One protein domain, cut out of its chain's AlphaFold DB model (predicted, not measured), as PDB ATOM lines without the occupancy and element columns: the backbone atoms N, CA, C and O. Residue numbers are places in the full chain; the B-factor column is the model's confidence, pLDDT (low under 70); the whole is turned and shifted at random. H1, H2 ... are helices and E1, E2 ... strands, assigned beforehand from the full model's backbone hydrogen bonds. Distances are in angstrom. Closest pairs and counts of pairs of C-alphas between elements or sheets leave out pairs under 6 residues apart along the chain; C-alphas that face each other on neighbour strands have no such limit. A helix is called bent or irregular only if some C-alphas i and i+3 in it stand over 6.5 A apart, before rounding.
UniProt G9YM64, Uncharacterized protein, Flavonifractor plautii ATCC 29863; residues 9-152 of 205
ATOM      1  N   GLU A   9      90.023  36.750 322.807       94.00
ATOM      2  CA  GLU A   9      90.065  38.206 322.652       94.00
ATOM      3  C   GLU A   9      89.317  38.900 323.797       94.00
ATOM      4  O   GLU A   9      88.375  38.346 324.367       94.00
ATOM      5  N   ALA A  10      89.711  40.135 324.121       94.00
ATOM      6  CA  ALA A  10      89.086  40.931 325.182       94.00
ATOM      7  C   ALA A  10      87.567  41.086 324.981       94.00
ATOM      8  O   ALA A  10      86.787  40.908 325.915       94.00
ATOM      9  N   GLU A  11      87.135  41.328 323.741       93.94
ATOM     10  CA  GLU A  11      85.716  41.448 323.393       93.94
ATOM     11  C   GLU A  11      84.937  40.139 323.575       93.94
ATOM     12  O   GLU A  11      83.750  40.172 323.901       93.94
ATOM     13  N   SER A  12      85.582  38.978 323.417       93.81
ATOM     14  CA  SER A  12      84.956  37.687 323.728       93.81
ATOM     15  C   SER A  12      84.708  37.545 325.229       93.81
ATOM     16  O   SER A  12      83.652  37.069 325.628       93.81
ATOM     17  N   VAL A  13      85.642  38.003 326.070       96.31
ATOM     18  CA  VAL A  13      85.502  37.948 327.536       96.31
ATOM     19  C   VAL A  13      84.403  38.875 328.046       96.31
ATOM     20  O   VAL A  13      83.672  38.498 328.957       96.31
ATOM     21  N   LYS A  14      84.237  40.055 327.446       96.31
ATOM     22  CA  LYS A  14      83.146  40.980 327.805       96.31
ATOM     23  C   LYS A  14      81.758  40.430 327.475       96.31
ATOM     24  O   LYS A  14      80.788  40.768 328.140       96.31
ATOM     25  N   LYS A  15      81.656  39.592 326.441       96.00
ATOM     26  CA  LYS A  15      80.395  38.964 326.011       96.00
ATOM     27  C   LYS A  15      80.115  37.627 326.697       96.00
ATOM     28  O   LYS A  15      79.020  37.099 326.540       96.00
ATOM     29  N   ALA A  16      81.098  37.083 327.408       97.12
ATOM     30  CA  ALA A  16      80.990  35.805 328.085       97.12
ATOM     31  C   ALA A  16      80.039  35.878 329.285       97.12
ATOM     32  O   ALA A  16      79.930  36.901 329.968       97.12
ATOM     33  N   ASP A  17      79.403  34.752 329.592       97.38
ATOM     34  CA  ASP A  17      78.607  34.627 330.806       97.38
ATOM     35  C   ASP A  17      79.542  34.609 332.019       97.38
ATOM     36  O   ASP A  17      80.399  33.743 332.139       97.38
ATOM     37  N   THR A  18      79.379  35.541 332.956       97.75
ATOM     38  CA  THR A  18      80.192  35.584 334.190       97.75
ATOM     39  C   THR A  18      79.617  34.736 335.321       97.75
ATOM     40  O   THR A  18      80.292  34.499 336.322       97.75
ATOM     41  N   TYR A  19      78.369  34.288 335.171       97.38
ATOM     42  CA  TYR A  19      77.621  33.583 336.201       97.38
ATOM     43  C   TYR A  19      76.614  32.601 335.604       97.38
ATOM     44  O   TYR A  19      75.763  32.970 334.792       97.38
ATOM     45  N   LEU A  20      76.633  31.364 336.102       96.12
ATOM     46  CA  LEU A  20      75.559  30.398 335.896       96.12
ATOM     47  C   LEU A  20      74.723  30.246 337.169       96.12
ATOM     48  O   LEU A  20      75.247  30.006 338.260       96.12
ATOM     49  N   SER A  21      73.396  30.304 337.029       96.38
ATOM     50  CA  SER A  21      72.500  30.074 338.167       96.38
ATOM     51  C   SER A  21      72.695  28.679 338.757       96.38
ATOM     52  O   SER A  21      72.994  27.722 338.040       96.38
ATOM     53  N   ILE A  22      72.471  28.532 340.066       94.38
ATOM     54  CA  ILE A  22      72.615  27.235 340.744       94.38
ATOM     55  C   ILE A  22      71.756  26.140 340.096       94.38
ATOM     56  O   ILE A  22      72.200  24.999 339.967       94.38
ATOM     57  N   ALA A  23      70.564  26.500 339.609       93.50
ATOM     58  CA  ALA A  23      69.680  25.597 338.881       93.50
ATOM     59  C   ALA A  23      70.314  25.131 337.560       93.50
ATOM     60  O   ALA A  23      70.350  23.931 337.295       93.50
ATOM     61  N   LYS A  24      70.883  26.059 336.772       93.88
ATOM     62  CA  LYS A  24      71.597  25.729 335.529       93.88
ATOM     63  C   LYS A  24      72.823  24.859 335.804       93.88
ATOM     64  O   LYS A  24      72.958  23.811 335.180       93.88
ATOM     65  N   LYS A  25      73.672  25.236 336.770       95.75
ATOM     66  CA  LYS A  25      74.855  24.446 337.153       95.75
ATOM     67  C   LYS A  25      74.466  23.021 337.537       95.75
ATOM     68  O   LYS A  25      75.031  22.077 337.003       95.75
ATOM     69  N   THR A  26      73.464  22.870 338.404       94.00
ATOM     70  CA  THR A  26      72.980  21.555 338.854       94.00
ATOM     71  C   THR A  26      72.467  20.706 337.692       94.00
ATOM     72  O   THR A  26      72.789  19.523 337.614       94.00
ATOM     73  N   ALA A  27      71.695  21.297 336.774       92.44
ATOM     74  CA  ALA A  27      71.173  20.585 335.610       92.44
ATOM     75  C   ALA A  27      72.297  20.104 334.677       92.44
ATOM     76  O   ALA A  27      72.326  18.936 334.298       92.44
ATOM     77  N   ILE A  28      73.254  20.984 334.366       94.50
ATOM     78  CA  ILE A  28      74.403  20.663 333.509       94.50
ATOM     79  C   ILE A  28      75.282  19.592 334.166       94.50
ATOM     80  O   ILE A  28      75.681  18.637 333.507       94.50
ATOM     81  N   VAL A  29      75.563  19.717 335.466       95.75
ATOM     82  CA  VAL A  29      76.376  18.747 336.209       95.75
ATOM     83  C   VAL A  29      75.748  17.356 336.170       95.75
ATOM     84  O   VAL A  29      76.432  16.407 335.802       95.75
ATOM     85  N   LYS A  30      74.449  17.229 336.469       93.75
ATOM     86  CA  LYS A  30      73.739  15.939 336.410       93.75
ATOM     87  C   LYS A  30      73.771  15.313 335.020       93.75
ATOM     88  O   LYS A  30      73.847  14.095 334.894       93.75
ATOM     89  N   LEU A  31      73.711  16.148 333.987       93.19
ATOM     90  CA  LEU A  31      73.751  15.696 332.605       93.19
ATOM     91  C   LEU A  31      75.148  15.212 332.185       93.19
ATOM     92  O   LEU A  31      75.259  14.216 331.477       93.19
ATOM     93  N   LEU A  32      76.208  15.908 332.603       94.75
ATOM     94  CA  LEU A  32      77.574  15.639 332.142       94.75
ATOM     95  C   LEU A  32      78.339  14.641 333.022       94.75
ATOM     96  O   LEU A  32      79.179  13.905 332.507       94.75
ATOM     97  N   ALA A  33      78.049  14.567 334.324       95.88
ATOM     98  CA  ALA A  33      78.766  13.708 335.269       95.88
ATOM     99  C   ALA A  33      78.835  12.214 334.876       95.88
ATOM    100  O   ALA A  33      79.883  11.610 335.117       95.88
ATOM    101  N   PRO A  34      77.825  11.599 334.219       93.62
ATOM    102  CA  PRO A  34      77.945  10.229 333.717       93.62
ATOM    103  C   PRO A  34      79.096  10.019 332.721       93.62
ATOM    104  O   PRO A  34      79.662   8.933 332.678       93.62
ATOM    105  N   GLY A  35      79.481  11.044 331.951       92.88
ATOM    106  CA  GLY A  35      80.631  10.990 331.038       92.88
ATOM    107  C   GLY A  35      81.993  11.106 331.737       92.88
ATOM    108  O   GLY A  35      83.029  10.914 331.104       92.88
ATOM    109  N   CYS A  36      82.005  11.412 333.037       95.88
ATOM    110  CA  CYS A  36      83.209  11.500 333.865       95.88
ATOM    111  C   CYS A  36      83.526  10.194 334.603       95.88
ATOM    112  O   CYS A  36      84.436  10.180 335.430       95.88
ATOM    113  N   ILE A  37      82.778   9.120 334.366       95.12
ATOM    114  CA  ILE A  37      83.004   7.821 334.998       95.12
ATOM    115  C   ILE A  37      83.055   6.727 333.941       95.12
ATOM    116  O   ILE A  37      82.427   6.827 332.889       95.12
ATOM    117  N   GLU A  38      83.804   5.677 334.227       93.56
ATOM    118  CA  GLU A  38      83.915   4.509 333.364       93.56
ATOM    119  C   GLU A  38      83.860   3.234 334.192       93.56
ATOM    120  O   GLU A  38      84.200   3.212 335.380       93.56
ATOM    121  N   GLN A  39      83.394   2.176 333.545       90.38
ATOM    122  CA  GLN A  39      83.380   0.842 334.104       90.38
ATOM    123  C   GLN A  39      84.723   0.178 333.813       90.38
ATOM    124  O   GLN A  39      85.238   0.258 332.700       90.38
ATOM    125  N   VAL A  40      85.282  -0.465 334.827       85.50
ATOM    126  CA  VAL A  40      86.560  -1.162 334.764       85.50
ATOM    127  C   VAL A  40      86.330  -2.593 335.201       85.50
ATOM    128  O   VAL A  40      85.777  -2.845 336.280       85.50
ATOM    129  N   ASP A  41      86.780  -3.521 334.369       76.31
ATOM    130  CA  ASP A  41      86.791  -4.928 334.725       76.31
ATOM    131  C   ASP A  41      87.881  -5.170 335.766       76.31
ATOM    132  O   ASP A  41      89.037  -4.761 335.610       76.31
ATOM    133  N   VAL A  42      87.508  -5.837 336.855       67.12
ATOM    134  CA  VAL A  42      88.474  -6.272 337.859       67.12
ATOM    135  C   VAL A  42      89.024  -7.606 337.384       67.12
ATOM    136  O   VAL A  42      88.407  -8.652 337.571       67.12
ATOM    137  N   LEU A  43      90.179  -7.562 336.716       60.22
ATOM    138  CA  LEU A  43      90.872  -8.783 336.326       60.22
ATOM    139  C   LEU A  43      91.356  -9.508 337.584       60.22
ATOM    140  O   LEU A  43      92.032  -8.901 338.426       60.22
ATOM    141  N   PRO A  44      91.055 -10.802 337.725       57.44
ATOM    142  CA  PRO A  44      91.550 -11.547 338.856       57.44
ATOM    143  C   PRO A  44      93.064 -11.724 338.799       57.44
ATOM    144  O   PRO A  44      93.656 -11.958 337.749       57.44
ATOM    145  N   LYS A  45      93.706 -11.640 339.966       54.88
ATOM    146  CA  LYS A  45      95.171 -11.647 340.105       54.88
ATOM    147  C   LYS A  45      95.838 -13.009 339.850       54.88
ATOM    148  O   LYS A  45      97.054 -13.093 339.988       54.88
ATOM    149  N   SER A  46      95.095 -14.070 339.523       53.78
ATOM    150  CA  SER A  46      95.656 -15.418 339.363       53.78
ATOM    151  C   SER A  46      95.236 -16.067 338.045       53.78
ATOM    152  O   SER A  46      94.051 -16.086 337.725       53.78
ATOM    153  N   GLU A  47      96.196 -16.671 337.342       53.84
ATOM    154  CA  GLU A  47      96.001 -17.463 336.113       53.84
ATOM    155  C   GLU A  47      95.326 -18.832 336.356       53.84
ATOM    156  O   GLU A  47      95.190 -19.638 335.436       53.84
ATOM    157  N   ASN A  48      94.890 -19.130 337.585       53.91
ATOM    158  CA  ASN A  48      94.218 -20.390 337.883       53.91
ATOM    159  C   ASN A  48      92.790 -20.365 337.325       53.91
ATOM    160  O   ASN A  48      92.004 -19.490 337.663       53.91
ATOM    161  N   ALA A  49      92.445 -21.365 336.514       47.91
ATOM    162  CA  ALA A  49      91.219 -21.485 335.713       47.91
ATOM    163  C   ALA A  49      89.872 -21.549 336.482       47.91
ATOM    164  O   ALA A  49      88.869 -21.965 335.913       47.91
ATOM    165  N   ASN A  50      89.832 -21.141 337.752       52.91
ATOM    166  CA  ASN A  50      88.658 -21.177 338.626       52.91
ATOM    167  C   ASN A  50      88.311 -19.803 339.216       52.91
ATOM    168  O   ASN A  50      87.699 -19.730 340.282       52.91
ATOM    169  N   VAL A  51      88.727 -18.702 338.577       54.62
ATOM    170  CA  VAL A  51      88.414 -17.389 339.140       54.62
ATOM    171  C   VAL A  51      86.972 -16.989 338.854       54.62
ATOM    172  O   VAL A  51      86.548 -16.881 337.704       54.62
ATOM    173  N   GLN A  52      86.236 -16.767 339.937       58.78
ATOM    174  CA  GLN A  52      84.878 -16.256 339.926       58.78
ATOM    175  C   GLN A  52      84.834 -14.842 339.315       58.78
ATOM    176  O   GLN A  52      85.768 -14.058 339.506       58.78
ATOM    177  N   PRO A  53      83.770 -14.495 338.571       59.84
ATOM    178  CA  PRO A  53      83.630 -13.164 338.000       59.84
ATOM    179  C   PRO A  53      83.421 -12.136 339.115       59.84
ATOM    180  O   PRO A  53      82.419 -12.158 339.828       59.84
ATOM    181  N   ILE A  54      84.383 -11.226 339.256       65.38
ATOM    182  CA  ILE A  54      84.287 -10.091 340.172       65.38
ATOM    183  C   ILE A  54      83.402  -9.029 339.506       65.38
ATOM    184  O   ILE A  54      83.638  -8.702 338.339       65.38
ATOM    185  N   PRO A  55      82.411  -8.449 340.214       68.00
ATOM    186  CA  PRO A  55      81.578  -7.400 339.651       68.00
ATOM    187  C   PRO A  55      82.448  -6.248 339.165       68.00
ATOM    188  O   PRO A  55      83.291  -5.762 339.935       68.00
ATOM    189  N   PRO A  56      82.210  -5.740 337.954       74.94
ATOM    190  CA  PRO A  56      82.931  -4.587 337.455       74.94
ATOM    191  C   PRO A  56      82.770  -3.398 338.408       74.94
ATOM    192  O   PRO A  56      81.751  -3.227 339.090       74.94
ATOM    193  N   ARG A  57      83.820  -2.588 338.492       83.56
ATOM    194  CA  ARG A  57      83.880  -1.414 339.362       83.56
ATOM    195  C   ARG A  57      83.776  -0.164 338.509       83.56
ATOM    196  O   ARG A  57      84.268  -0.128 337.390       83.56
ATOM    197  N   TRP A  58      83.178   0.887 339.050       90.06
ATOM    198  CA  TRP A  58      83.200   2.198 338.416       90.06
ATOM    199  C   TRP A  58      84.332   3.047 338.988       90.06
ATOM    200  O   TRP A  58      84.536   3.090 340.206       90.06
ATOM    201  N   GLN A  59      85.052   3.743 338.116       92.38
ATOM    202  CA  GLN A  59      86.076   4.716 338.490       92.38
ATOM    203  C   GLN A  59      85.865   6.044 337.760       92.38
ATOM    204  O   GLN A  59      85.067   6.139 336.830       92.38
ATOM    205  N   GLU A  60      86.582   7.080 338.191       94.62
ATOM    206  CA  GLU A  60      86.604   8.363 337.491       94.62
ATOM    207  C   GLU A  60      87.361   8.239 336.160       94.62
ATOM    208  O   GLU A  60      88.528   7.851 336.127       94.62
ATOM    209  N   ASN A  61      86.710   8.634 335.068       94.94
ATOM    210  CA  ASN A  61      87.331   8.834 333.768       94.94
ATOM    211  C   ASN A  61      87.950  10.238 333.723       94.94
ATOM    212  O   ASN A  61      87.281  11.242 333.443       94.94
ATOM    213  N   ILE A  62      89.258  10.301 333.981       93.44
ATOM    214  CA  ILE A  62      90.018  11.557 334.034       93.44
ATOM    215  C   ILE A  62      89.938  12.304 332.697       93.44
ATOM    216  O   ILE A  62      89.780  13.527 332.685       93.44
ATOM    217  N   LEU A  63      90.023  11.593 331.568       93.94
ATOM    218  CA  LEU A  63      89.921  12.205 330.244       93.94
ATOM    219  C   LEU A  63      88.528  12.806 330.035       93.94
ATOM    220  O   LEU A  63      88.426  13.972 329.662       93.94
ATOM    221  N   GLY A  64      87.471  12.047 330.337       95.19
ATOM    222  CA  GLY A  64      86.081  12.497 330.233       95.19
ATOM    223  C   GLY A  64      85.838  13.789 331.013       95.19
ATOM    224  O   GLY A  64      85.347  14.774 330.460       95.19
ATOM    225  N   LYS A  65      86.318  13.849 332.259       96.56
ATOM    226  CA  LYS A  65      86.263  15.069 333.071       96.56
ATOM    227  C   LYS A  65      87.031  16.236 332.451       96.56
ATOM    228  O   LYS A  65      86.527  17.357 332.446       96.56
ATOM    229  N   ARG A  66      88.236  16.012 331.915       96.06
ATOM    230  CA  ARG A  66      89.025  17.074 331.256       96.06
ATOM    231  C   ARG A  66      88.314  17.628 330.022       96.06
ATOM    232  O   ARG A  66      88.294  18.847 329.843       96.06
ATOM    233  N   LEU A  67      87.707  16.757 329.216       96.44
ATOM    234  CA  LEU A  67      86.903  17.151 328.060       96.44
ATOM    235  C   LEU A  67      85.693  17.982 328.491       96.44
ATOM    236  O   LEU A  67      85.489  19.070 327.963       96.44
ATOM    237  N   ILE A  68      84.943  17.520 329.493       96.56
ATOM    238  CA  ILE A  68      83.769  18.222 330.027       96.56
ATOM    239  C   ILE A  68      84.141  19.595 330.583       96.56
ATOM    240  O   ILE A  68      83.489  20.586 330.265       96.56
ATOM    241  N   MET A  69      85.219  19.689 331.357       97.75
ATOM    242  CA  MET A  69      85.666  20.963 331.917       97.75
ATOM    243  C   MET A  69      86.070  21.960 330.824       97.75
ATOM    244  O   MET A  69      85.734  23.142 330.920       97.75
ATOM    245  N   SER A  70      86.748  21.500 329.768       96.94
ATOM    246  CA  SER A  70      87.094  22.346 328.621       96.94
ATOM    247  C   SER A  70      85.857  22.768 327.825       96.94
ATOM    248  O   SER A  70      85.730  23.946 327.500       96.94
ATOM    249  N   TYR A  71      84.917  21.852 327.592       96.06
ATOM    250  CA  TYR A  71      83.639  22.129 326.938       96.06
ATOM    251  C   TYR A  71      82.810  23.169 327.699       96.06
ATOM    252  O   TYR A  71      82.287  24.103 327.098       96.06
ATOM    253  N   VAL A  72      82.718  23.053 329.026       96.69
ATOM    254  CA  VAL A  72      81.981  24.008 329.864       96.69
ATOM    255  C   VAL A  72      82.609  25.397 329.759       96.69
ATOM    256  O   VAL A  72      81.898  26.364 329.504       96.69
ATOM    257  N   LEU A  73      83.933  25.510 329.888       97.69
ATOM    258  CA  LEU A  73      84.604  26.805 329.776       97.69
ATOM    259  C   LEU A  73      84.457  27.401 328.369       97.69
ATOM    260  O   LEU A  73      84.008  28.535 328.223       97.69
ATOM    261  N   ALA A  74      84.832  26.645 327.336       96.19
ATOM    262  CA  ALA A  74      84.864  27.136 325.964       96.19
ATOM    263  C   ALA A  74      83.460  27.368 325.395       96.19
ATOM    264  O   ALA A  74      83.247  28.352 324.702       96.19
ATOM    265  N   GLY A  75      82.506  26.484 325.679       94.56
ATOM    266  CA  GLY A  75      81.167  26.520 325.094       94.56
ATOM    267  C   GLY A  75      80.136  27.247 325.929       94.56
ATOM    268  O   GLY A  75      79.394  28.063 325.396       94.56
ATOM    269  N   ILE A  76      80.083  26.974 327.233       95.50
ATOM    270  CA  ILE A  76      79.012  27.508 328.081       95.50
ATOM    271  C   ILE A  76      79.359  28.905 328.590       95.50
ATOM    272  O   ILE A  76      78.512  29.784 328.523       95.50
ATOM    273  N   TYR A  77      80.584  29.121 329.073       97.12
ATOM    274  CA  TYR A  77      80.993  30.439 329.569       97.12
ATOM    275  C   TYR A  77      81.412  31.373 328.428       97.12
ATOM    276  O   TYR A  77      80.926  32.494 328.342       97.12
ATOM    277  N   LEU A  78      82.318  30.920 327.556       96.56
ATOM    278  CA  LEU A  78      82.969  31.780 326.558       96.56
ATOM    279  C   LEU A  78      82.303  31.776 325.173       96.56
ATOM    280  O   LEU A  78      82.736  32.524 324.300       96.56
ATOM    281  N   HIS A  79      81.292  30.926 324.961       94.81
ATOM    282  CA  HIS A  79      80.518  30.823 323.712       94.81
ATOM    283  C   HIS A  79      81.376  30.630 322.441       94.81
ATOM    284  O   HIS A  79      81.014  31.069 321.353       94.81
ATOM    285  N   LEU A  80      82.527  29.963 322.562       93.06
ATOM    286  CA  LEU A  80      83.478  29.706 321.468       93.06
ATOM    287  C   LEU A  80      83.123  28.471 320.632       93.06
ATOM    288  O   LEU A  80      83.692  28.259 319.560       93.06
ATOM    289  N   ILE A  81      82.228  27.628 321.140       92.19
ATOM    290  CA  ILE A  81      81.713  26.437 320.465       92.19
ATOM    291  C   ILE A  81      80.197  26.397 320.608       92.19
ATOM    292  O   ILE A  81      79.647  26.868 321.604       92.19
ATOM    293  N   ASP A  82      79.536  25.806 319.619       89.19
ATOM    294  CA  ASP A  82      78.103  25.565 319.690       89.19
ATOM    295  C   ASP A  82      77.794  24.484 320.736       89.19
ATOM    296  O   ASP A  82      78.371  23.396 320.721       89.19
ATOM    297  N   VAL A  83      76.873  24.805 321.644       90.38
ATOM    298  CA  VAL A  83      76.393  23.931 322.722       90.38
ATOM    299  C   VAL A  83      74.895  23.644 322.605       90.38
ATOM    300  O   VAL A  83      74.288  23.117 323.537       90.38
ATOM    301  N   ASN A  84      74.269  23.964 321.467       84.38
ATOM    302  CA  ASN A  84      72.839  23.746 321.238       84.38
ATOM    303  C   ASN A  84      72.417  22.285 321.431       84.38
ATOM    304  O   ASN A  84      71.329  22.041 321.947       84.38
ATOM    305  N   GLY A  85      73.284  21.319 321.110       82.31
ATOM    306  CA  GLY A  85      73.024  19.895 321.358       82.31
ATOM    307  C   GLY A  85      72.809  19.543 322.838       82.31
ATOM    308  O   GLY A  85      72.170  18.534 323.139       82.31
ATOM    309  N   LEU A  86      73.281  20.387 323.762       85.12
ATOM    310  CA  LEU A  86      73.091  20.226 325.203       85.12
ATOM    311  C   LEU A  86      71.744  20.781 325.692       85.12
ATOM    312  O   LEU A  86      71.153  20.215 326.606       85.12
ATOM    313  N   TYR A  87      71.271  21.889 325.116       79.44
ATOM    314  CA  TYR A  87      70.095  22.617 325.618       79.44
ATOM    315  C   TYR A  87      68.827  22.404 324.788       79.44
ATOM    316  O   TYR A  87      67.730  22.410 325.337       79.44
ATOM    317  N   ASN A  88      68.972  22.224 323.476       75.88
ATOM    318  CA  ASN A  88      67.887  22.296 322.495       75.88
ATOM    319  C   ASN A  88      67.641  20.946 321.800       75.88
ATOM    320  O   ASN A  88      67.206  20.901 320.652       75.88
ATOM    321  N   SER A  89      67.934  19.843 322.493       73.81
ATOM    322  CA  SER A  89      67.710  18.476 322.017       73.81
ATOM    323  C   SER A  89      66.781  17.732 322.972       73.81
ATOM    324  O   SER A  89      66.956  17.807 324.187       73.81
ATOM    325  N   GLU A  90      65.836  16.957 322.429       75.00
ATOM    326  CA  GLU A  90      65.012  16.017 323.212       75.00
ATOM    327  C   GLU A  90      65.876  15.005 323.974       75.00
ATOM    328  O   GLU A  90      65.511  14.533 325.048       75.00
ATOM    329  N   THR A  91      67.049  14.687 323.424       77.94
ATOM    330  CA  THR A  91      68.077  13.881 324.081       77.94
ATOM    331  C   THR A  91      69.360  14.702 324.131       77.94
ATOM    332  O   THR A  91      70.067  14.765 323.119       77.94
ATOM    333  N   PRO A  92      69.659  15.387 325.247       81.00
ATOM    334  CA  PRO A  92      70.861  16.199 325.355       81.00
ATOM    335  C   PRO A  92      72.120  15.376 325.073       81.00
ATOM    336  O   PRO A  92      72.284  14.279 325.612       81.00
ATOM    337  N   LYS A  93      73.004  15.895 324.220       78.00
ATOM    338  CA  LYS A  93      74.250  15.221 323.839       78.00
ATOM    339  C   LYS A  93      75.456  16.071 324.187       78.00
ATOM    340  O   LYS A  93      75.481  17.277 323.959       78.00
ATOM    341  N   PHE A  94      76.470  15.400 324.718       84.31
ATOM    342  CA  PHE A  94      77.797  15.959 324.880       84.31
ATOM    343  C   PHE A  94      78.622  15.658 323.628       84.31
ATOM    344  O   PHE A  94      78.943  14.502 323.358       84.31
ATOM    345  N   GLU A  95      78.969  16.698 322.875       83.19
ATOM    346  CA  GLU A  95      79.798  16.590 321.675       83.19
ATOM    347  C   GLU A  95      81.068  17.424 321.857       83.19
ATOM    348  O   GLU A  95      81.109  18.622 321.577       83.19
ATOM    349  N   PHE A  96      82.122  16.785 322.366       89.31
ATOM    350  CA  PHE A  96      83.432  17.414 322.488       89.31
ATOM    351  C   PHE A  96      84.553  16.389 322.328       89.31
ATOM    352  O   PHE A  96      84.646  15.405 323.059       89.31
ATOM    353  N   THR A  97      85.411  16.620 321.341       91.50
ATOM    354  CA  THR A  97      86.485  15.701 320.955       91.50
ATOM    355  C   THR A  97      87.815  16.074 321.609       91.50
ATOM    356  O   THR A  97      88.061  17.235 321.938       91.50
ATOM    357  N   ALA A  98      88.738  15.113 321.704       93.06
ATOM    358  CA  ALA A  98      90.118  15.380 322.130       93.06
ATOM    359  C   ALA A  98      90.815  16.435 321.249       93.06
ATOM    360  O   ALA A  98      91.585  17.256 321.735       93.06
ATOM    361  N   ARG A  99      90.482  16.485 319.952       92.69
ATOM    362  CA  ARG A  99      90.997  17.521 319.050       92.69
ATOM    363  C   ARG A  99      90.489  18.916 319.422       92.69
ATOM    364  O   ARG A  99      91.253  19.873 319.364       92.69
ATOM    365  N   GLN A 100      89.211  19.046 319.784       93.38
ATOM    366  CA  GLN A 100      88.675  20.321 320.271       93.38
ATOM    367  C   GLN A 100      89.316  20.706 321.605       93.38
ATOM    368  O   GLN A 100      89.690  21.862 321.778       93.38
ATOM    369  N   TYR A 101      89.529  19.743 322.503       94.88
ATOM    370  CA  TYR A 101      90.270  19.985 323.738       94.88
ATOM    371  C   TYR A 101      91.651  20.596 323.474       94.88
ATOM    372  O   TYR A 101      91.981  21.620 324.068       94.88
ATOM    373  N   ASP A 102      92.426  20.045 322.538       95.06
ATOM    374  CA  ASP A 102      93.745  20.590 322.196       95.06
ATOM    375  C   ASP A 102      93.669  22.043 321.703       95.06
ATOM    376  O   ASP A 102      94.489  22.873 322.108       95.06
ATOM    377  N   ILE A 103      92.661  22.372 320.884       95.12
ATOM    378  CA  ILE A 103      92.420  23.733 320.378       95.12
ATOM    379  C   ILE A 103      92.163  24.710 321.538       95.12
ATOM    380  O   ILE A 103      92.750  25.793 321.559       95.12
ATOM    381  N   PHE A 104      91.342  24.330 322.520       95.69
ATOM    382  CA  PHE A 104      90.931  25.194 323.643       95.69
ATOM    383  C   PHE A 104      91.767  25.018 324.921       95.69
ATOM    384  O   PHE A 104      91.507  25.657 325.941       95.69
ATOM    385  N   SER A 105      92.811  24.191 324.883       93.44
ATOM    386  CA  SER A 105      93.655  23.854 326.040       93.44
ATOM    387  C   SER A 105      94.279  25.074 326.733       93.44
ATOM    388  O   SER A 105      94.497  25.062 327.944       93.44
ATOM    389  N   LYS A 106      94.540  26.154 325.984       94.81
ATOM    390  CA  LYS A 106      95.142  27.393 326.502       94.81
ATOM    391  C   LYS A 106      94.133  28.416 327.014       94.81
ATOM    392  O   LYS A 106      94.545  29.378 327.658       94.81
ATOM    393  N   THR A 107      92.839  28.216 326.778       95.69
ATOM    394  CA  THR A 107      91.805  29.219 327.059       95.69
ATOM    395  C   THR A 107      91.710  29.561 328.548       95.69
ATOM    396  O   THR A 107      91.630  30.735 328.897       95.69
ATOM    397  N   TYR A 108      91.832  28.572 329.442       96.81
ATOM    398  CA  TYR A 108      91.889  28.825 330.889       96.81
ATOM    399  C   TYR A 108      93.087  29.715 331.269       96.81
ATOM    400  O   TYR A 108      92.947  30.673 332.026       96.81
ATOM    401  N   GLY A 109      94.271  29.427 330.717       97.00
ATOM    402  CA  GLY A 109      95.486  30.198 330.987       97.00
ATOM    403  C   GLY A 109      95.432  31.621 330.426       97.00
ATOM    404  O   GLY A 109      95.869  32.556 331.092       97.00
ATOM    405  N   GLN A 110      94.854  31.797 329.233       97.00
ATOM    406  CA  GLN A 110      94.590  33.116 328.650       97.00
ATOM    407  C   GLN A 110      93.657  33.934 329.553       97.00
ATOM    408  O   GLN A 110      93.969  35.081 329.869       97.00
ATOM    409  N   LEU A 111      92.577  33.321 330.048       97.31
ATOM    410  CA  LEU A 111      91.624  33.967 330.950       97.31
ATOM    411  C   LEU A 111      92.259  34.346 332.303       97.31
ATOM    412  O   LEU A 111      92.013  35.434 332.817       97.31
ATOM    413  N   GLU A 112      93.132  33.501 332.865       97.75
ATOM    414  CA  GLU A 112      93.913  33.859 334.062       97.75
ATOM    415  C   GLU A 112      94.833  35.063 333.811       97.75
ATOM    416  O   GLU A 112      94.959  35.930 334.677       97.75
ATOM    417  N   GLY A 113      95.450  35.148 332.628       97.06
ATOM    418  CA  GLY A 113      96.255  36.302 332.222       97.06
ATOM    419  C   GLY A 113      95.434  37.591 332.131       97.06
ATOM    420  O   GLY A 113      95.859  38.630 332.637       97.06
ATOM    421  N   MET A 114      94.221  37.505 331.580       97.38
ATOM    422  CA  MET A 114      93.296  38.634 331.397       97.38
ATOM    423  C   MET A 114      92.789  39.255 332.706       97.38
ATOM    424  O   MET A 114      92.318  40.388 332.713       97.38
ATOM    425  N   LYS A 115      92.984  38.606 333.860       97.00
ATOM    426  CA  LYS A 115      92.786  39.253 335.176       97.00
ATOM    427  C   LYS A 115      93.739  40.426 335.431       97.00
ATOM    428  O   LYS A 115      93.548  41.158 336.400       97.00
ATOM    429  N   ARG A 116      94.779  40.581 334.607       96.06
ATOM    430  CA  ARG A 116      95.766  41.672 334.648       96.06
ATOM    431  C   ARG A 116      95.708  42.565 333.405       96.06
ATOM    432  O   ARG A 116      96.646  43.321 333.192       96.06
ATOM    433  N   ASP A 117      94.657  42.444 332.595       96.50
ATOM    434  CA  ASP A 117      94.439  43.294 331.421       96.50
ATOM    435  C   ASP A 117      94.371  44.778 331.818       96.50
ATOM    436  O   ASP A 117      94.015  45.082 332.955       96.50
ATOM    437  N   ASP A 118      94.693  45.708 330.923       95.75
ATOM    438  CA  ASP A 118      94.606  47.145 331.212       95.75
ATOM    439  C   ASP A 118      93.145  47.619 331.319       95.75
ATOM    440  O   ASP A 118      92.842  48.534 332.098       95.75
ATOM    441  N   ASP A 119      92.215  46.942 330.640       97.19
ATOM    442  CA  ASP A 119      90.783  47.225 330.693       97.19
ATOM    443  C   ASP A 119      90.148  46.686 332.001       97.19
ATOM    444  O   ASP A 119      90.117  45.470 332.238       97.19
ATOM    445  N   PRO A 120      89.609  47.562 332.880       97.06
ATOM    446  CA  PRO A 120      88.960  47.142 334.123       97.06
ATOM    447  C   PRO A 120      87.787  46.181 333.935       97.06
ATOM    448  O   PRO A 120      87.572  45.318 334.791       97.06
ATOM    449  N   GLU A 121      87.040  46.314 332.841       97.12
ATOM    450  CA  GLU A 121      85.885  45.467 332.556       97.12
ATOM    451  C   GLU A 121      86.322  44.035 332.244       97.12
ATOM    452  O   GLU A 121      85.764  43.085 332.800       97.12
ATOM    453  N   VAL A 122      87.373  43.884 331.428       97.75
ATOM    454  CA  VAL A 122      87.969  42.585 331.076       97.75
ATOM    455  C   VAL A 122      88.503  41.893 332.325       97.75
ATOM    456  O   VAL A 122      88.204  40.719 332.549       97.75
ATOM    457  N   ARG A 123      89.227  42.622 333.188       97.94
ATOM    458  CA  ARG A 123      89.737  42.065 334.453       97.94
ATOM    459  C   ARG A 123      88.616  41.535 335.341       97.94
ATOM    460  O   ARG A 123      88.734  40.438 335.891       97.94
ATOM    461  N   ALA A 124      87.546  42.318 335.496       98.00
ATOM    462  CA  ALA A 124      86.405  41.957 336.332       98.00
ATOM    463  C   ALA A 124      85.670  40.725 335.782       98.00
ATOM    464  O   ALA A 124      85.405  39.790 336.539       98.00
ATOM    465  N   HIS A 125      85.415  40.683 334.470       98.31
ATOM    466  CA  HIS A 125      84.774  39.540 333.815       98.31
ATOM    467  C   HIS A 125      85.627  38.276 333.923       98.31
ATOM    468  O   HIS A 125      85.129  37.242 334.363       98.31
ATOM    469  N   ALA A 126      86.925  38.357 333.615       98.38
ATOM    470  CA  ALA A 126      87.832  37.218 333.720       98.38
ATOM    471  C   ALA A 126      87.870  36.640 335.145       98.38
ATOM    472  O   ALA A 126      87.797  35.422 335.330       98.38
ATOM    473  N   ALA A 127      87.933  37.504 336.164       98.31
ATOM    474  CA  ALA A 127      87.893  37.080 337.560       98.31
ATOM    475  C   ALA A 127      86.558  36.412 337.935       98.31
ATOM    476  O   ALA A 127      86.569  35.377 338.605       98.31
ATOM    477  N   ALA A 128      85.429  36.971 337.488       98.50
ATOM    478  CA  ALA A 128      84.100  36.437 337.768       98.50
ATOM    479  C   ALA A 128      83.879  35.063 337.113       98.50
ATOM    480  O   ALA A 128      83.519  34.116 337.812       98.50
ATOM    481  N   ILE A 129      84.209  34.924 335.823       98.56
ATOM    482  CA  ILE A 129      84.120  33.654 335.082       98.56
ATOM    483  C   ILE A 129      84.934  32.571 335.790       98.56
ATOM    484  O   ILE A 129      84.424  31.486 336.058       98.56
ATOM    485  N   LEU A 130      86.194  32.856 336.139       98.44
ATOM    486  CA  LEU A 130      87.068  31.880 336.794       98.44
ATOM    487  C   LEU A 130      86.564  31.479 338.182       98.44
ATOM    488  O   LEU A 130      86.703  30.319 338.572       98.44
ATOM    489  N   SER A 131      85.982  32.417 338.932       98.25
ATOM    490  CA  SER A 131      85.368  32.109 340.225       98.25
ATOM    491  C   SER A 131      84.165  31.181 340.054       98.25
ATOM    492  O   SER A 131      84.099  30.133 340.695       98.25
ATOM    493  N   ASP A 132      83.245  31.531 339.156       98.69
ATOM    494  CA  ASP A 132      82.014  30.778 338.925       98.69
ATOM    495  C   ASP A 132      82.291  29.379 338.347       98.69
ATOM    496  O   ASP A 132      81.675  28.393 338.763       98.69
ATOM    497  N   TYR A 133      83.285  29.284 337.461       98.50
ATOM    498  CA  TYR A 133      83.779  28.043 336.868       98.50
ATOM    499  C   TYR A 133      84.390  27.088 337.904       98.50
ATOM    500  O   TYR A 133      84.147  25.882 337.855       98.50
ATOM    501  N   ARG A 134      85.131  27.603 338.896       98.19
ATOM    502  CA  ARG A 134      85.632  26.786 340.021       98.19
ATOM    503  C   ARG A 134      84.500  26.282 340.908       98.19
ATOM    504  O   ARG A 134      84.580  25.176 341.437       98.19
ATOM    505  N   ASP A 135      83.442  27.066 341.079       97.94
ATOM    506  CA  ASP A 135      82.261  26.602 341.808       97.94
ATOM    507  C   ASP A 135      81.499  25.529 341.025       97.94
ATOM    508  O   ASP A 135      81.045  24.549 341.618       97.94
ATOM    509  N   PHE A 136      81.422  25.650 339.696       98.38
ATOM    510  CA  PHE A 136      80.930  24.574 338.839       98.38
ATOM    511  C   PHE A 136      81.772  23.295 338.993       98.38
ATOM    512  O   PHE A 136      81.207  22.220 339.180       98.38
ATOM    513  N   GLU A 137      83.107  23.398 338.990       98.31
ATOM    514  CA  GLU A 137      84.009  22.251 339.182       98.31
ATOM    515  C   GLU A 137      83.736  21.511 340.498       98.31
ATOM    516  O   GLU A 137      83.685  20.281 340.522       98.31
ATOM    517  N   LYS A 138      83.516  22.243 341.598       98.31
ATOM    518  CA  LYS A 138      83.170  21.644 342.899       98.31
ATOM    519  C   LYS A 138      81.868  20.848 342.828       98.31
ATOM    520  O   LYS A 138      81.815  19.737 343.351       98.31
ATOM    521  N   LEU A 139      80.837  21.396 342.179       97.88
ATOM    522  CA  LEU A 139      79.556  20.706 341.996       97.88
ATOM    523  C   LEU A 139      79.717  19.456 341.125       97.88
ATOM    524  O   LEU A 139      79.188  18.405 341.476       97.88
ATOM    525  N   LEU A 140      80.490  19.546 340.038       98.19
ATOM    526  CA  LEU A 140      80.784  18.401 339.180       98.19
ATOM    527  C   LEU A 140      81.512  17.295 339.953       98.19
ATOM    528  O   LEU A 140      81.119  16.138 339.876       98.19
ATOM    529  N   ASN A 141      82.533  17.647 340.736       97.94
ATOM    530  CA  ASN A 141      83.270  16.692 341.562       97.94
ATOM    531  C   ASN A 141      82.373  16.006 342.598       97.94
ATOM    532  O   ASN A 141      82.490  14.798 342.801       97.94
ATOM    533  N   ALA A 142      81.470  16.758 343.232       97.50
ATOM    534  CA  ALA A 142      80.507  16.198 344.171       97.50
ATOM    535  C   ALA A 142      79.556  15.205 343.483       97.50
ATOM    536  O   ALA A 142      79.312  14.126 344.015       97.50
ATOM    537  N   GLU A 143      79.069  15.524 342.283       97.44
ATOM    538  CA  GLU A 143      78.185  14.621 341.540       97.44
ATOM    539  C   GLU A 143      78.913  13.367 341.046       97.44
ATOM    540  O   GLU A 143      78.384  12.267 341.180       97.44
ATOM    541  N   ILE A 144      80.149  13.497 340.550       96.75
ATOM    542  CA  ILE A 144      80.999  12.346 340.200       96.75
ATOM    543  C   ILE A 144      81.164  11.434 341.417       96.75
ATOM    544  O   ILE A 144      80.967  10.223 341.313       96.75
ATOM    545  N   TYR A 145      81.480  12.009 342.580       94.94
ATOM    546  CA  TYR A 145      81.603  11.254 343.822       94.94
ATOM    547  C   TYR A 145      80.299  10.530 344.179       94.94
ATOM    548  O   TYR A 145      80.328   9.332 344.450       94.94
ATOM    549  N   ASN A 146      79.155  11.217 344.122       93.56
ATOM    550  CA  ASN A 146      77.848  10.623 344.413       93.56
ATOM    551  C   ASN A 146      77.516   9.467 343.460       93.56
ATOM    552  O   ASN A 146      77.067   8.411 343.907       93.56
ATOM    553  N   LEU A 147      77.780   9.632 342.160       93.50
ATOM    554  CA  LEU A 147      77.574   8.581 341.162       93.50
ATOM    555  C   LEU A 147      78.475   7.374 341.417       93.50
ATOM    556  O   LEU A 147      78.012   6.239 341.319       93.50
ATOM    557  N   LEU A 148      79.745   7.601 341.766       92.00
ATOM    558  CA  LEU A 148      80.673   6.526 342.106       92.00
ATOM    559  C   LEU A 148      80.257   5.797 343.383       92.00
ATOM    560  O   LEU A 148      80.354   4.576 343.412       92.00
ATOM    561  N   GLN A 149      79.779   6.503 344.409       88.50
ATOM    562  CA  GLN A 149      79.253   5.881 345.628       88.50
ATOM    563  C   GLN A 149      78.021   5.025 345.324       88.50
ATOM    564  O   GLN A 149      77.973   3.867 345.720       88.50
ATOM    565  N   ALA A 150      77.065   5.557 344.557       87.19
ATOM    566  CA  ALA A 150      75.853   4.829 344.192       87.19
ATOM    567  C   ALA A 150      76.149   3.590 343.330       87.19
ATOM    568  O   ALA A 150      75.588   2.524 343.559       87.19
ATOM    569  N   LYS A 151      77.045   3.708 342.343       84.19
ATOM    570  CA  LYS A 151      77.392   2.604 341.432       84.19
ATOM    571  C   LYS A 151      78.326   1.569 342.049       84.19
ATOM    572  O   LYS A 151      78.328   0.424 341.604       84.19
ATOM    573  N   ASN A 152      79.129   1.964 343.036       84.12
ATOM    574  CA  ASN A 152      80.015   1.055 343.755       84.12
ATOM    575  C   ASN A 152      79.425   0.531 345.067       84.12
ATOM    576  O   ASN A 152      80.133  -0.176 345.786       84.12
TER     577      ASN A 152
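Overview. This is residues 9 to 152 of the 205 residues of an uncharacterized protein of Flavonifractor plautii ATCC 29863 (UniProt G9YM64). One long helix, H7, forms the spine of an elongated body: shorter helices H1, H2, H3 and H6 pack on it, and H5 packs on H3. Beside the last turns of H7 the hairpin E1 E2 leads into a long loop, residues 41 to 56, which extends one end; residues 45 to 50 stick out. The printed part has 144 residues, with seven named helices and two strands in the order H1 H2 E1 E2 H3 H4 H5 H6 H7, mostly helix, and one antiparallel sheet, E1 - E2. It is loose, with a radius of gyration of the C-alphas of 18.7 A and spans of 69 by 31 by 24 A.

Arrangement. Start at H1, residues 10 to 15: it touches the hub H7, residues 120 to 151, with closest C-alphas Lys 14 and Val 122, 6.0 A apart, at a steep tilt of 61 degrees. Next, H2, residues 22 to 36, touches H7 at Val 29 and Leu 140, closest C-alphas 5.3 A apart, at a steep tilt of 55 degrees. Look then at the hairpin of E1, residues 37 to 40, and E2, residues 57 to 60: N 38 and O 59 are within hydrogen-bond range at 2.9 A, and N 40 and O 57 at 2.8 A. The closest C-alphas of E2 and H7, Trp 58 and Leu 148, are 6.2 A apart. H3, residues 62 to 77, touches H2 at Gly 64 and Cys 36, closest C-alphas 4.7 A apart, running opposite ways. H3 and H7 only just touch, with 3 pairs of C-alphas within 8 A, the closest Tyr 77 and Ile 129 at 7.1 A. H4, residues 84 to 87, touches no helix. H5, residues 98 to 104, touches H3 at Tyr 101 and Leu 67, closest C-alphas 6.2 A apart, but is apart from H7. H6, residues 107 to 114, forms a helical hairpin with H7; their closest C-alphas, Leu 111 and Ala 126, are 5.7 A apart. Every O i to N i+4 pair is within hydrogen-bond range in H1, H5, H6 and H7, against 8 of 11 in H2 and 11 of 12 in H3; H4 is too short for such a pair, and its one O i to N i+3 pair is within range.

Along the chain. Find C-alpha 10 at (89.086, 40.931, 325.182), where H1 begins. H2 spans 20.2 A and is irregular, but only just: C-alphas 31 and 34 are 7.0 A apart. H3 spans 21.4 A. H7 runs 46.6 A from C-alpha 120 at (88.960, 47.142, 334.123) to C-alpha 151 at (77.392, 2.604, 341.432).

Size, cuts and confidence. The C-alphas farthest apart, Asn 50 and Asp 118, are 69.0 A apart. The printed part has no cut, and the link from E1 to E2 is long. Mean pLDDT of the printed part is 89.9; residues 42 to 55 are under 70.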